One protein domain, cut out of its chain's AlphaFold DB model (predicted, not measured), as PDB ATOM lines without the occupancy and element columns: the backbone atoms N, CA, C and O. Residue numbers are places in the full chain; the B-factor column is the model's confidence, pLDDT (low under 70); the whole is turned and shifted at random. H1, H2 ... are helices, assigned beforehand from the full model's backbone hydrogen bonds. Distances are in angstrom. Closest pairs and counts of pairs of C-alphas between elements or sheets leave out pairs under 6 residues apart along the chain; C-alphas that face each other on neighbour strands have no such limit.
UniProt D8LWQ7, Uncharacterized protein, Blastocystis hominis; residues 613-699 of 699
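AT A GLANCE: This is residues 613 to 699 of the 699 residues of an uncharacterized protein of Blastocystis hominis (UniProt D8LWQ7). Two long helices, H2 and H4, run opposite ways and cross as an X; H3 packs across H4 and meets H2 only at the corner by their link, and short H5 packs on H3 and on residues 636 to 640 of H2. Short H1 lies at the far end of H2, where residues 619 to 624 stick out. The printed part has 87 residues with five named helices, H1 to H5 in chain order, and no named strand, an all helix domain. It is only just compact, close to loose, with a radius of gyration of the C-alphas of 14.3 A, and elongated, spanning 44 by 26 by 22 A.

IN THESE COORDINATES: H1 is residues 614 to 621, 10.3 A long, from C-alpha 614 at (82.988, 0.190, -0.747). H2 is residues 624 to 640, 24.5 A, and H3 residues 643 to 653, 15.2 A. H4 is residues 664 to 682, 27.0 A. H5 is residues 689 to 695, 10.1 A, ending with C-alpha 695 at (79.703, 19.516, 13.635).

HOW THE PARTS SIT: H1 and H2 are close but not clearly touching; their closest C-alphas, of Val 618 and Glu 625, are 6.5 A apart. H2 touches H4 at a steep tilt of 44 degrees, closest at the C-alphas of Val 632 and Gly 676, 6.0 A. H2 and H3 only just touch, only at the corner by their link, with 3 pairs of C-alphas within 8 A. H3 touches H4, by residues 666 to 670 of H4 alone, closest at the C-alphas of Ile 649 and Lys 670, 5.9 A. H5 touches H3, about perpendicular at 81 degrees, closest at the C-alphas of Gln 650 and Phe 695, 5.4 A. H5 also touches H2, by residues 636 to 640 of H2 alone, closest at the C-alphas of Ser 640 and Ala 694, 5.8 A. H4 and H5 are near each other; H1 is apart from H3 and H5. In H1, H2, H3, H4 and H5 every O i to N i+4 pair is within hydrogen-bond range.

THE WHOLE: The two C-alphas farthest apart, of Asn 622 and Asp 659, are 44.6 A from each other. The printed part has no cut and no long link. Residues 653 to 663 and 696 to 699 have pLDDT under 70.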
ATOM      1  N   GLN A 613      78.712  -0.081  -1.307       87.00
ATOM      2  CA  GLN A 613      79.534  -1.238  -1.679       87.00
ATOM      3  C   GLN A 613      81.004  -0.800  -1.828       87.00
ATOM      4  O   GLN A 613      81.506  -0.696  -2.948       87.00
ATOM      5  N   PRO A 614      81.700  -0.502  -0.715       86.81
ATOM      6  CA  PRO A 614      82.988   0.190  -0.747       86.81
ATOM      7  C   PRO A 614      84.091  -0.623  -1.434       86.81
ATOM      8  O   PRO A 614      84.884  -0.055  -2.173       86.81
ATOM      9  N   GLU A 615      84.116  -1.945  -1.253       87.12
ATOM     10  CA  GLU A 615      85.103  -2.837  -1.886       87.12
ATOM     11  C   GLU A 615      85.000  -2.777  -3.415       87.12
ATOM     12  O   GLU A 615      85.968  -2.460  -4.103       87.12
ATOM     13  N   ARG A 616      83.781  -2.952  -3.938       85.50
ATOM     14  CA  ARG A 616      83.491  -2.870  -5.372       85.50
ATOM     15  C   ARG A 616      83.775  -1.479  -5.937       85.50
ATOM     16  O   ARG A 616      84.237  -1.355  -7.067       85.50
ATOM     17  N   LEU A 617      83.506  -0.429  -5.161       87.50
ATOM     18  CA  LEU A 617      83.806   0.939  -5.568       87.50
ATOM     19  C   LEU A 617      85.314   1.149  -5.752       87.50
ATOM     20  O   LEU A 617      85.724   1.683  -6.777       87.50
ATOM     21  N   VAL A 618      86.128   0.711  -4.788       88.50
ATOM     22  CA  VAL A 618      87.597   0.815  -4.857       88.50
ATOM     23  C   VAL A 618      88.132   0.071  -6.082       88.50
ATOM     24  O   VAL A 618      88.923   0.630  -6.841       88.50
ATOM     25  N   GLU A 619      87.651  -1.151  -6.322       89.62
ATOM     26  CA  GLU A 619      88.029  -1.944  -7.498       89.62
ATOM     27  C   GLU A 619      87.710  -1.220  -8.813       89.62
ATOM     28  O   GLU A 619      88.533  -1.178  -9.725       89.62
ATOM     29  N   MET A 620      86.520  -0.621  -8.911       87.81
ATOM     30  CA  MET A 620      86.064   0.029 -10.138       87.81
ATOM     31  C   MET A 620      86.666   1.424 -10.357       87.81
ATOM     32  O   MET A 620      86.807   1.840 -11.506       87.81
ATOM     33  N   MET A 621      87.010   2.162  -9.295       88.94
ATOM     34  CA  MET A 621      87.550   3.526  -9.394       88.94
ATOM     35  C   MET A 621      89.063   3.584  -9.617       88.94
ATOM     36  O   MET A 621      89.562   4.622 -10.057       88.94
ATOM     37  N   ASN A 622      89.775   2.484  -9.360       89.00
ATOM     38  CA  ASN A 622      91.189   2.295  -9.689       89.00
ATOM     39  C   ASN A 622      92.101   3.461  -9.242       89.00
ATOM     40  O   ASN A 622      92.860   4.023 -10.035       89.00
ATOM     41  N   GLY A 623      91.997   3.866  -7.973       89.06
ATOM     42  CA  GLY A 623      92.820   4.907  -7.347       89.06
ATOM     43  C   GLY A 623      92.174   6.295  -7.319       89.06
ATOM     44  O   GLY A 623      92.592   7.162  -6.542       89.06
ATOM     45  N   TYR A 624      91.135   6.536  -8.124       92.31
ATOM     46  CA  TYR A 624      90.441   7.823  -8.146       92.31
ATOM     47  C   TYR A 624      89.660   8.104  -6.845       92.31
ATOM     48  O   TYR A 624      89.496   9.260  -6.444       92.31
ATOM     49  N   GLU A 625      89.262   7.071  -6.102       92.81
ATOM     50  CA  GLU A 625      88.651   7.204  -4.778       92.81
ATOM     51  C   GLU A 625      89.562   7.930  -3.770       92.81
ATOM     52  O   GLU A 625      89.073   8.676  -2.918       92.81
ATOM     53  N   GLY A 626      90.890   7.798  -3.898       91.69
ATOM     54  CA  GLY A 626      91.861   8.531  -3.080       91.69
ATOM     55  C   GLY A 626      91.868  10.042  -3.351       91.69
ATOM     56  O   GLY A 626      92.043  10.848  -2.428       91.69
ATOM     57  N   VAL A 627      91.608  10.443  -4.600       93.19
ATOM     58  CA  VAL A 627      91.434  11.857  -4.977       93.19
ATOM     59  C   VAL A 627      90.167  12.407  -4.327       93.19
ATOM     60  O   VAL A 627      90.220  13.441  -3.658       93.19
ATOM     61  N   LEU A 628      89.050  11.678  -4.426       93.69
ATOM     62  CA  LEU A 628      87.786  12.068  -3.797       93.69
ATOM     63  C   LEU A 628      87.902  12.181  -2.276       93.69
ATOM     64  O   LEU A 628      87.421  13.156  -1.703       93.69
ATOM     65  N   LYS A 629      88.592  11.239  -1.618       93.69
ATOM     66  CA  LYS A 629      88.895  11.323  -0.182       93.69
ATOM     67  C   LYS A 629      89.568  12.647   0.170       93.69
ATOM     68  O   LYS A 629      89.173  13.314   1.123       93.69
ATOM     69  N   THR A 630      90.585  13.026  -0.601       93.31
ATOM     70  CA  THR A 630      91.355  14.251  -0.366       93.31
ATOM     71  C   THR A 630      90.478  15.493  -0.515       93.31
ATOM     72  O   THR A 630      90.518  16.377   0.341       93.31
ATOM     73  N   GLU A 631      89.640  15.546  -1.551       93.75
ATOM     74  CA  GLU A 631      88.730  16.672  -1.792       93.75
ATOM     75  C   GLU A 631      87.608  16.771  -0.747       93.75
ATOM     76  O   GLU A 631      87.314  17.862  -0.256       93.75
ATOM     77  N   VAL A 632      87.040  15.644  -0.307       92.56
ATOM     78  CA  VAL A 632      86.041  15.625   0.776       92.56
ATOM     79  C   VAL A 632      86.656  16.091   2.096       92.56
ATOM     80  O   VAL A 632      86.059  16.905   2.800       92.56
ATOM     81  N   VAL A 633      87.879  15.663   2.422       91.25
ATOM     82  CA  VAL A 633      88.595  16.151   3.612       91.25
ATOM     83  C   VAL A 633      88.883  17.653   3.512       91.25
ATOM     84  O   VAL A 633      88.719  18.372   4.500       91.25
ATOM     85  N   ARG A 634      89.274  18.167   2.339       91.25
ATOM     86  CA  ARG A 634      89.457  19.614   2.113       91.25
ATOM     87  C   ARG A 634      88.155  20.389   2.306       91.25
ATOM     88  O   ARG A 634      88.166  21.426   2.969       91.25
ATOM     89  N   LEU A 635      87.041  19.874   1.788       91.00
ATOM     90  CA  LEU A 635      85.714  20.461   1.966       91.00
ATOM     91  C   LEU A 635      85.321  20.520   3.447       91.00
ATOM     92  O   LEU A 635      84.979  21.593   3.942       91.00
ATOM     93  N   LEU A 636      85.410  19.399   4.169       89.81
ATOM     94  CA  LEU A 636      85.060  19.332   5.593       89.81
ATOM     95  C   LEU A 636      85.941  20.267   6.435       89.81
ATOM     96  O   LEU A 636      85.426  20.953   7.315       89.81
ATOM     97  N   ASN A 637      87.234  20.376   6.113       89.56
ATOM     98  CA  ASN A 637      88.149  21.354   6.712       89.56
ATOM     99  C   ASN A 637      87.772  22.809   6.428       89.56
ATOM    100  O   ASN A 637      87.922  23.675   7.288       89.56
ATOM    101  N   SER A 638      87.337  23.103   5.206       87.88
ATOM    102  CA  SER A 638      86.904  24.446   4.830       87.88
ATOM    103  C   SER A 638      85.639  24.839   5.596       87.88
ATOM    104  O   SER A 638      85.570  25.925   6.168       87.88
ATOM    105  N   VAL A 639      84.660  23.932   5.684       87.75
ATOM    106  CA  VAL A 639      83.396  24.183   6.390       87.75
ATOM    107  C   VAL A 639      83.585  24.219   7.912       87.75
ATOM    108  O   VAL A 639      82.964  25.058   8.562       87.75
ATOM    109  N   SER A 640      84.464  23.392   8.493       85.94
ATOM    110  CA  SER A 640      84.711  23.367   9.949       85.94
ATOM    111  C   SER A 640      85.287  24.679  10.491       85.94
ATOM    112  O   SER A 640      85.057  25.033  11.646       85.94
ATOM    113  N   LYS A 641      85.983  25.448   9.644       87.88
ATOM    114  CA  LYS A 641      86.493  26.789   9.972       87.88
ATOM    115  C   LYS A 641      85.406  27.870   9.945       87.88
ATOM    116  O   LYS A 641      85.636  28.980  10.421       87.88
ATOM    117  N   LYS A 642      84.213  27.572   9.418       86.44
ATOM    118  CA  LYS A 642      83.087  28.513   9.332       86.44
ATOM    119  C   LYS A 642      82.216  28.403  10.572       86.44
ATOM    120  O   LYS A 642      81.250  27.642  10.619       86.44
ATOM    121  N   GLU A 643      82.542  29.201  11.578       82.88
ATOM    122  CA  GLU A 643      81.914  29.124  12.898       82.88
ATOM    123  C   GLU A 643      80.385  29.340  12.868       82.88
ATOM    124  O   GLU A 643      79.646  28.670  13.591       82.88
ATOM    125  N   SER A 644      79.888  30.234  12.005       82.12
ATOM    126  CA  SER A 644      78.446  30.483  11.833       82.12
ATOM    127  C   SER A 644      77.707  29.269  11.258       82.12
ATOM    128  O   SER A 644      76.629  28.915  11.739       82.12
ATOM    129  N   VAL A 645      78.317  28.595  10.279       82.25
ATOM    130  CA  VAL A 645      77.799  27.373   9.649       82.25
ATOM    131  C   VAL A 645      77.840  26.209  10.642       82.25
ATOM    132  O   VAL A 645      76.830  25.537  10.835       82.25
ATOM    133  N   CYS A 646      78.958  26.022  11.349       83.31
ATOM    134  CA  CYS A 646      79.109  24.972  12.360       83.31
ATOM    135  C   CYS A 646      78.080  25.113  13.485       83.31
ATOM    136  O   CYS A 646      77.411  24.142  13.831       83.31
ATOM    137  N   ARG A 647      77.870  26.330  14.007       81.62
ATOM    138  CA  ARG A 647      76.823  26.603  15.007       81.62
ATOM    139  C   ARG A 647      75.426  26.251  14.491       81.62
ATOM    140  O   ARG A 647      74.609  25.747  15.259       81.62
ATOM    141  N   CYS A 648      75.143  26.500  13.211       79.38
ATOM    142  CA  CYS A 648      73.874  26.126  12.587       79.38
ATOM    143  C   CYS A 648      73.709  24.600  12.502       79.38
ATOM    144  O   CYS A 648      72.681  24.067  12.922       79.38
ATOM    145  N   ILE A 649      74.738  23.895  12.025       78.94
ATOM    146  CA  ILE A 649      74.744  22.431  11.911       78.94
ATOM    147  C   ILE A 649      74.579  21.790  13.294       78.94
ATOM    148  O   ILE A 649      73.678  20.980  13.485       78.94
ATOM    149  N   GLN A 650      75.353  22.225  14.292       79.62
ATOM    150  CA  GLN A 650      75.267  21.721  15.667       79.62
ATOM    151  C   GLN A 650      73.876  21.910  16.288       79.62
ATOM    152  O   GLN A 650      73.396  21.030  17.000       79.62
ATOM    153  N   LYS A 651      73.215  23.052  16.043       77.62
ATOM    154  CA  LYS A 651      71.839  23.289  16.513       77.62
ATOM    155  C   LYS A 651      70.850  22.331  15.852       77.62
ATOM    156  O   LYS A 651      70.011  21.765  16.548       77.62
ATOM    157  N   SER A 652      70.992  22.112  14.544       72.56
ATOM    158  CA  SER A 652      70.140  21.191  13.787       72.56
ATOM    159  C   SER A 652      70.328  19.732  14.223       72.56
ATOM    160  O   SER A 652      69.342  19.041  14.460       72.56
ATOM    161  N   MET A 653      71.573  19.284  14.431       69.50
ATOM    162  CA  MET A 653      71.892  17.931  14.920       69.50
ATOM    163  C   MET A 653      71.359  17.660  16.335       69.50
ATOM    164  O   MET A 653      71.131  16.513  16.704       69.50
ATOM    165  N   ARG A 654      71.126  18.709  17.135       69.62
ATOM    166  CA  ARG A 654      70.526  18.624  18.479       69.62
ATOM    167  C   ARG A 654      68.992  18.674  18.474       69.62
ATOM    168  O   ARG A 654      68.399  18.791  19.542       69.62
ATOM    169  N   GLY A 655      68.351  18.634  17.304       63.41
ATOM    170  CA  GLY A 655      66.890  18.664  17.178       63.41
ATOM    171  C   GLY A 655      66.248  20.008  17.541       63.41
ATOM    172  O   GLY A 655      65.030  20.080  17.692       63.41
ATOM    173  N   MET A 656      67.033  21.084  17.685       59.69
ATOM    174  CA  MET A 656      66.466  22.414  17.906       59.69
ATOM    175  C   MET A 656      65.865  22.935  16.602       59.69
ATOM    176  O   MET A 656      66.552  22.972  15.577       59.69
ATOM    177  N   ARG A 657      64.605  23.389  16.650       50.91
ATOM    178  CA  ARG A 657      63.999  24.166  15.562       50.91
ATOM    179  C   ARG A 657      64.804  25.452  15.387       50.91
ATOM    180  O   ARG A 657      64.705  26.379  16.183       50.91
ATOM    181  N   THR A 658      65.654  25.483  14.374       51.94
ATOM    182  CA  THR A 658      66.187  26.730  13.836       51.94
ATOM    183  C   THR A 658      65.066  27.366  13.032       51.94
ATOM    184  O   THR A 658      64.582  26.709  12.114       51.94
ATOM    185  N   ASP A 659      64.646  28.586  13.381       48.66
ATOM    186  CA  ASP A 659      63.657  29.354  12.612       48.66
ATOM    187  C   ASP A 659      63.898  29.170  11.104       48.66
ATOM    188  O   ASP A 659      64.993  29.446  10.604       48.66
ATOM    189  N   GLU A 660      62.888  28.654  10.401       46.16
ATOM    190  CA  GLU A 660      62.958  28.065   9.051       46.16
ATOM    191  C   GLU A 660      63.275  29.061   7.911       46.16
ATOM    192  O   GLU A 660      63.046  28.767   6.744       46.16
ATOM    193  N   LEU A 661      63.854  30.231   8.197       44.38
ATOM    194  CA  LEU A 661      64.073  31.302   7.214       44.38
ATOM    195  C   LEU A 661      65.496  31.887   7.180       44.38
ATOM    196  O   LEU A 661      65.746  32.841   6.444       44.38
ATOM    197  N   LYS A 662      66.477  31.327   7.906       52.09
ATOM    198  CA  LYS A 662      67.882  31.780   7.793       52.09
ATOM    199  C   LYS A 662      68.690  30.966   6.771       52.09
ATOM    200  O   LYS A 662      69.337  29.983   7.114       52.09
ATOM    201  N   LEU A 663      68.665  31.492   5.538       68.69
ATOM    202  CA  LEU A 663      69.472  31.204   4.340       68.69
ATOM    203  C   LEU A 663      69.523  29.735   3.878       68.69
ATOM    204  O   LEU A 663      70.216  28.910   4.462       68.69
ATOM    205  N   GLU A 664      68.924  29.457   2.716       76.00
ATOM    206  CA  GLU A 664      69.085  28.240   1.891       76.00
ATOM    207  C   GLU A 664      70.535  27.711   1.847       76.00
ATOM    208  O   GLU A 664      70.786  26.514   1.971       76.00
ATOM    209  N   LYS A 665      71.509  28.624   1.810       80.94
ATOM    210  CA  LYS A 665      72.948  28.348   1.915       80.94
ATOM    211  C   LYS A 665      73.340  27.514   3.148       80.94
ATOM    212  O   LYS A 665      74.174  26.620   3.034       80.94
ATOM    213  N   MET A 666      72.745  27.757   4.319       83.19
ATOM    214  CA  MET A 666      73.016  26.982   5.542       83.19
ATOM    215  C   MET A 666      72.478  25.553   5.446       83.19
ATOM    216  O   MET A 666      73.147  24.615   5.881       83.19
ATOM    217  N   ARG A 667      71.305  25.373   4.824       83.06
ATOM    218  CA  ARG A 667      70.751  24.044   4.524       83.06
ATOM    219  C   ARG A 667      71.672  23.276   3.577       83.06
ATOM    220  O   ARG A 667      71.945  22.106   3.826       83.06
ATOM    221  N   LEU A 668      72.187  23.929   2.536       87.44
ATOM    222  CA  LEU A 668      73.112  23.304   1.589       87.44
ATOM    223  C   LEU A 668      74.431  22.897   2.261       87.44
ATOM    224  O   LEU A 668      74.873  21.767   2.082       87.44
ATOM    225  N   TYR A 669      75.017  23.748   3.112       88.19
ATOM    226  CA  TYR A 669      76.205  23.361   3.885       88.19
ATOM    227  C   TYR A 669      75.963  22.177   4.818       88.19
ATOM    228  O   TYR A 669      76.842  21.329   4.958       88.19
ATOM    229  N   LYS A 670      74.780  22.094   5.436       86.81
ATOM    230  CA  LYS A 670      74.401  20.928   6.234       86.81
ATOM    231  C   LYS A 670      74.410  19.655   5.381       86.81
ATOM    232  O   LYS A 670      75.079  18.701   5.757       86.81
ATOM    233  N   VAL A 671      73.754  19.674   4.217       88.44
ATOM    234  CA  VAL A 671      73.721  18.533   3.283       88.44
ATOM    235  C   VAL A 671      75.133  18.124   2.850       88.44
ATOM    236  O   VAL A 671      75.444  16.937   2.813       88.44
ATOM    237  N   LEU A 672      76.013  19.092   2.570       90.81
ATOM    238  CA  LEU A 672      77.412  18.826   2.217       90.81
ATOM    239  C   LEU A 672      78.168  18.100   3.333       90.81
ATOM    240  O   LEU A 672      78.878  17.134   3.065       90.81
ATOM    241  N   VAL A 673      78.018  18.559   4.579       89.56
ATOM    242  CA  VAL A 673      78.674  17.941   5.739       89.56
ATOM    243  C   VAL A 673      78.105  16.552   6.006       89.56
ATOM    244  O   VAL A 673      78.881  15.619   6.188       89.56
ATOM    245  N   GLU A 674      76.782  16.388   5.983       89.25
ATOM    246  CA  GLU A 674      76.127  15.091   6.186       89.25
ATOM    247  C   GLU A 674      76.568  14.076   5.127       89.25
ATOM    248  O   GLU A 674      77.058  13.003   5.478       89.25
ATOM    249  N   ASN A 675      76.489  14.434   3.841       93.19
ATOM    250  CA  ASN A 675      76.891  13.538   2.758       93.19
ATOM    251  C   ASN A 675      78.403  13.266   2.773       93.19
ATOM    252  O   ASN A 675      78.819  12.126   2.589       93.19
ATOM    253  N   GLY A 676      79.234  14.281   3.036       92.38
ATOM    254  CA  GLY A 676      80.688  14.122   3.111       92.38
ATOM    255  C   GLY A 676      81.120  13.198   4.251       92.38
ATOM    256  O   GLY A 676      81.903  12.274   4.040       92.38
ATOM    257  N   MET A 677      80.573  13.396   5.452       90.69
ATOM    258  CA  MET A 677      80.852  12.549   6.618       90.69
ATOM    259  C   MET A 677      80.339  11.122   6.409       90.69
ATOM    260  O   MET A 677      81.047  10.163   6.712       90.69
ATOM    261  N   LEU A 678      79.135  10.972   5.847       91.62
ATOM    262  CA  LEU A 678      78.548   9.666   5.561       91.62
ATOM    263  C   LEU A 678      79.355   8.897   4.510       91.62
ATOM    264  O   LEU A 678      79.574   7.698   4.673       91.62
ATOM    265  N   PHE A 679      79.847   9.575   3.470       93.88
ATOM    266  CA  PHE A 679      80.737   8.977   2.476       93.88
ATOM    267  C   PHE A 679      82.037   8.478   3.120       93.88
ATOM    268  O   PHE A 679      82.371   7.302   2.985       93.88
ATOM    269  N   MET A 680      82.723   9.329   3.894       92.81
ATOM    270  CA  MET A 680      83.953   8.953   4.607       92.81
ATOM    271  C   MET A 680      83.731   7.753   5.540       92.81
ATOM    272  O   MET A 680      84.533   6.820   5.547       92.81
ATOM    273  N   SER A 681      82.621   7.762   6.287       91.00
ATOM    274  CA  SER A 681      82.254   6.689   7.212       91.00
ATOM    275  C   SER A 681      82.006   5.367   6.493       91.00
ATOM    276  O   SER A 681      82.507   4.334   6.934       91.00
ATOM    277  N   LYS A 682      81.242   5.374   5.395       92.25
ATOM    278  CA  LYS A 682      80.932   4.160   4.626       92.25
ATOM    279  C   LYS A 682      82.158   3.559   3.942       92.25
ATOM    280  O   LYS A 682      82.261   2.344   3.836       92.25
ATOM    281  N   MET A 683      83.112   4.398   3.545       90.69
ATOM    282  CA  MET A 683      84.401   3.964   2.996       90.69
ATOM    283  C   MET A 683      85.379   3.442   4.063       90.69
ATOM    284  O   MET A 683      86.511   3.087   3.738       90.69
ATOM    285  N   GLY A 684      84.990   3.428   5.345       86.75
ATOM    286  CA  GLY A 684      85.858   3.004   6.446       86.75
ATOM    287  C   GLY A 684      87.042   3.947   6.687       86.75
ATOM    288  O   GLY A 684      88.039   3.562   7.301       86.75
ATOM    289  N   TRP A 685      86.977   5.186   6.194       90.38
ATOM    290  CA  TRP A 685      88.047   6.157   6.368       90.38
ATOM    291  C   TRP A 685      87.901   6.897   7.692       90.38
ATOM    292  O   TRP A 685      86.821   7.353   8.059       90.38
ATOM    293  N   LYS A 686      89.025   7.059   8.399       82.88
ATOM    294  CA  LYS A 686      89.055   7.806   9.658       82.88
ATOM    295  C   LYS A 686      88.582   9.241   9.439       82.88
ATOM    296  O   LYS A 686      89.149   9.977   8.631       82.88
ATOM    297  N   ILE A 687      87.570   9.619  10.207       80.12
ATOM    298  CA  ILE A 687      87.080  10.984  10.331       80.12
ATOM    299  C   ILE A 687      87.811  11.608  11.523       80.12
ATOM    300  O   ILE A 687      87.807  11.032  12.606       80.12
ATOM    301  N   GLY A 688      88.472  12.750  11.321       78.56
ATOM    302  CA  GLY A 688      89.187  13.449  12.391       78.56
ATOM    303  C   GLY A 688      88.257  13.918  13.516       78.56
ATOM    304  O   GLY A 688      87.164  14.434  13.257       78.56
ATOM    305  N   ASP A 689      88.714  13.786  14.765       75.62
ATOM    306  CA  ASP A 689      87.977  14.206  15.965       75.62
ATOM    307  C   ASP A 689      87.648  15.706  15.952       75.62
ATOM    308  O   ASP A 689      86.696  16.149  16.604       75.62
ATOM    309  N   GLU A 690      88.430  16.521  15.232       75.38
ATOM    310  CA  GLU A 690      88.106  17.929  15.008       75.38
ATOM    311  C   GLU A 690      86.775  18.133  14.268       75.38
ATOM    312  O   GLU A 690      86.039  19.055  14.619       75.38
ATOM    313  N   TYR A 691      86.403  17.272  13.315       80.00
ATOM    314  CA  TYR A 691      85.151  17.411  12.555       80.00
ATOM    315  C   TYR A 691      83.947  16.965  13.376       80.00
ATOM    316  O   TYR A 691      82.922  17.645  13.390       80.00
ATOM    317  N   LEU A 692      84.081  15.859  14.114       76.38
ATOM    318  CA  LEU A 692      83.034  15.376  15.018       76.38
ATOM    319  C   LEU A 692      82.689  16.445  16.066       76.38
ATOM    320  O   LEU A 692      81.513  16.746  16.289       76.38
ATOM    321  N   ARG A 693      83.714  17.107  16.625       77.00
ATOM    322  CA  ARG A 693      83.548  18.251  17.535       77.00
ATOM    323  C   ARG A 693      82.967  19.481  16.840       77.00
ATOM    324  O   ARG A 693      82.032  20.080  17.372       77.00
ATOM    325  N   ALA A 694      83.476  19.853  15.665       77.06
ATOM    326  CA  ALA A 694      83.013  21.029  14.927       77.06
ATOM    327  C   ALA A 694      81.542  20.918  14.495       77.06
ATOM    328  O   ALA A 694      80.811  21.903  14.560       77.06
ATOM    329  N   PHE A 695      81.070  19.726  14.125       80.94
ATOM    330  CA  PHE A 695      79.703  19.516  13.635       80.94
ATOM    331  C   PHE A 695      78.739  18.962  14.694       80.94
ATOM    332  O   PHE A 695      77.529  18.954  14.480       80.94
ATOM    333  N   GLY A 696      79.244  18.581  15.871       69.50
ATOM    334  CA  GLY A 696      78.425  18.137  17.001       69.50
ATOM    335  C   GLY A 696      77.835  16.737  16.835       69.50
ATOM    336  O   GLY A 696      76.774  16.468  17.396       69.50
ATOM    337  N   VAL A 697      78.509  15.864  16.080       66.25
ATOM    338  CA  VAL A 697      78.138  14.452  15.913       66.25
ATOM    339  C   VAL A 697      78.604  13.690  17.157       66.25
ATOM    340  O   VAL A 697      79.788  13.716  17.490       66.25
ATOM    341  N   ARG A 698      77.673  13.060  17.882       57.78
ATOM    342  CA  ARG A 698      77.987  12.157  19.003       57.78
ATOM    343  C   ARG A 698      78.062  10.724  18.471       57.78
ATOM    344  O   ARG A 698      77.270  10.390  17.596       57.78
ATOM    345  N   TYR A 699      79.032   9.958  18.973       46.41
ATOM    346  CA  TYR A 699      79.216   8.534  18.670       46.41
ATOM    347  C   TYR A 699      77.961   7.709  18.942       46.41
ATOM    348  O   TYR A 699      77.281   8.013  19.952       46.41
TER     349      TYR A 699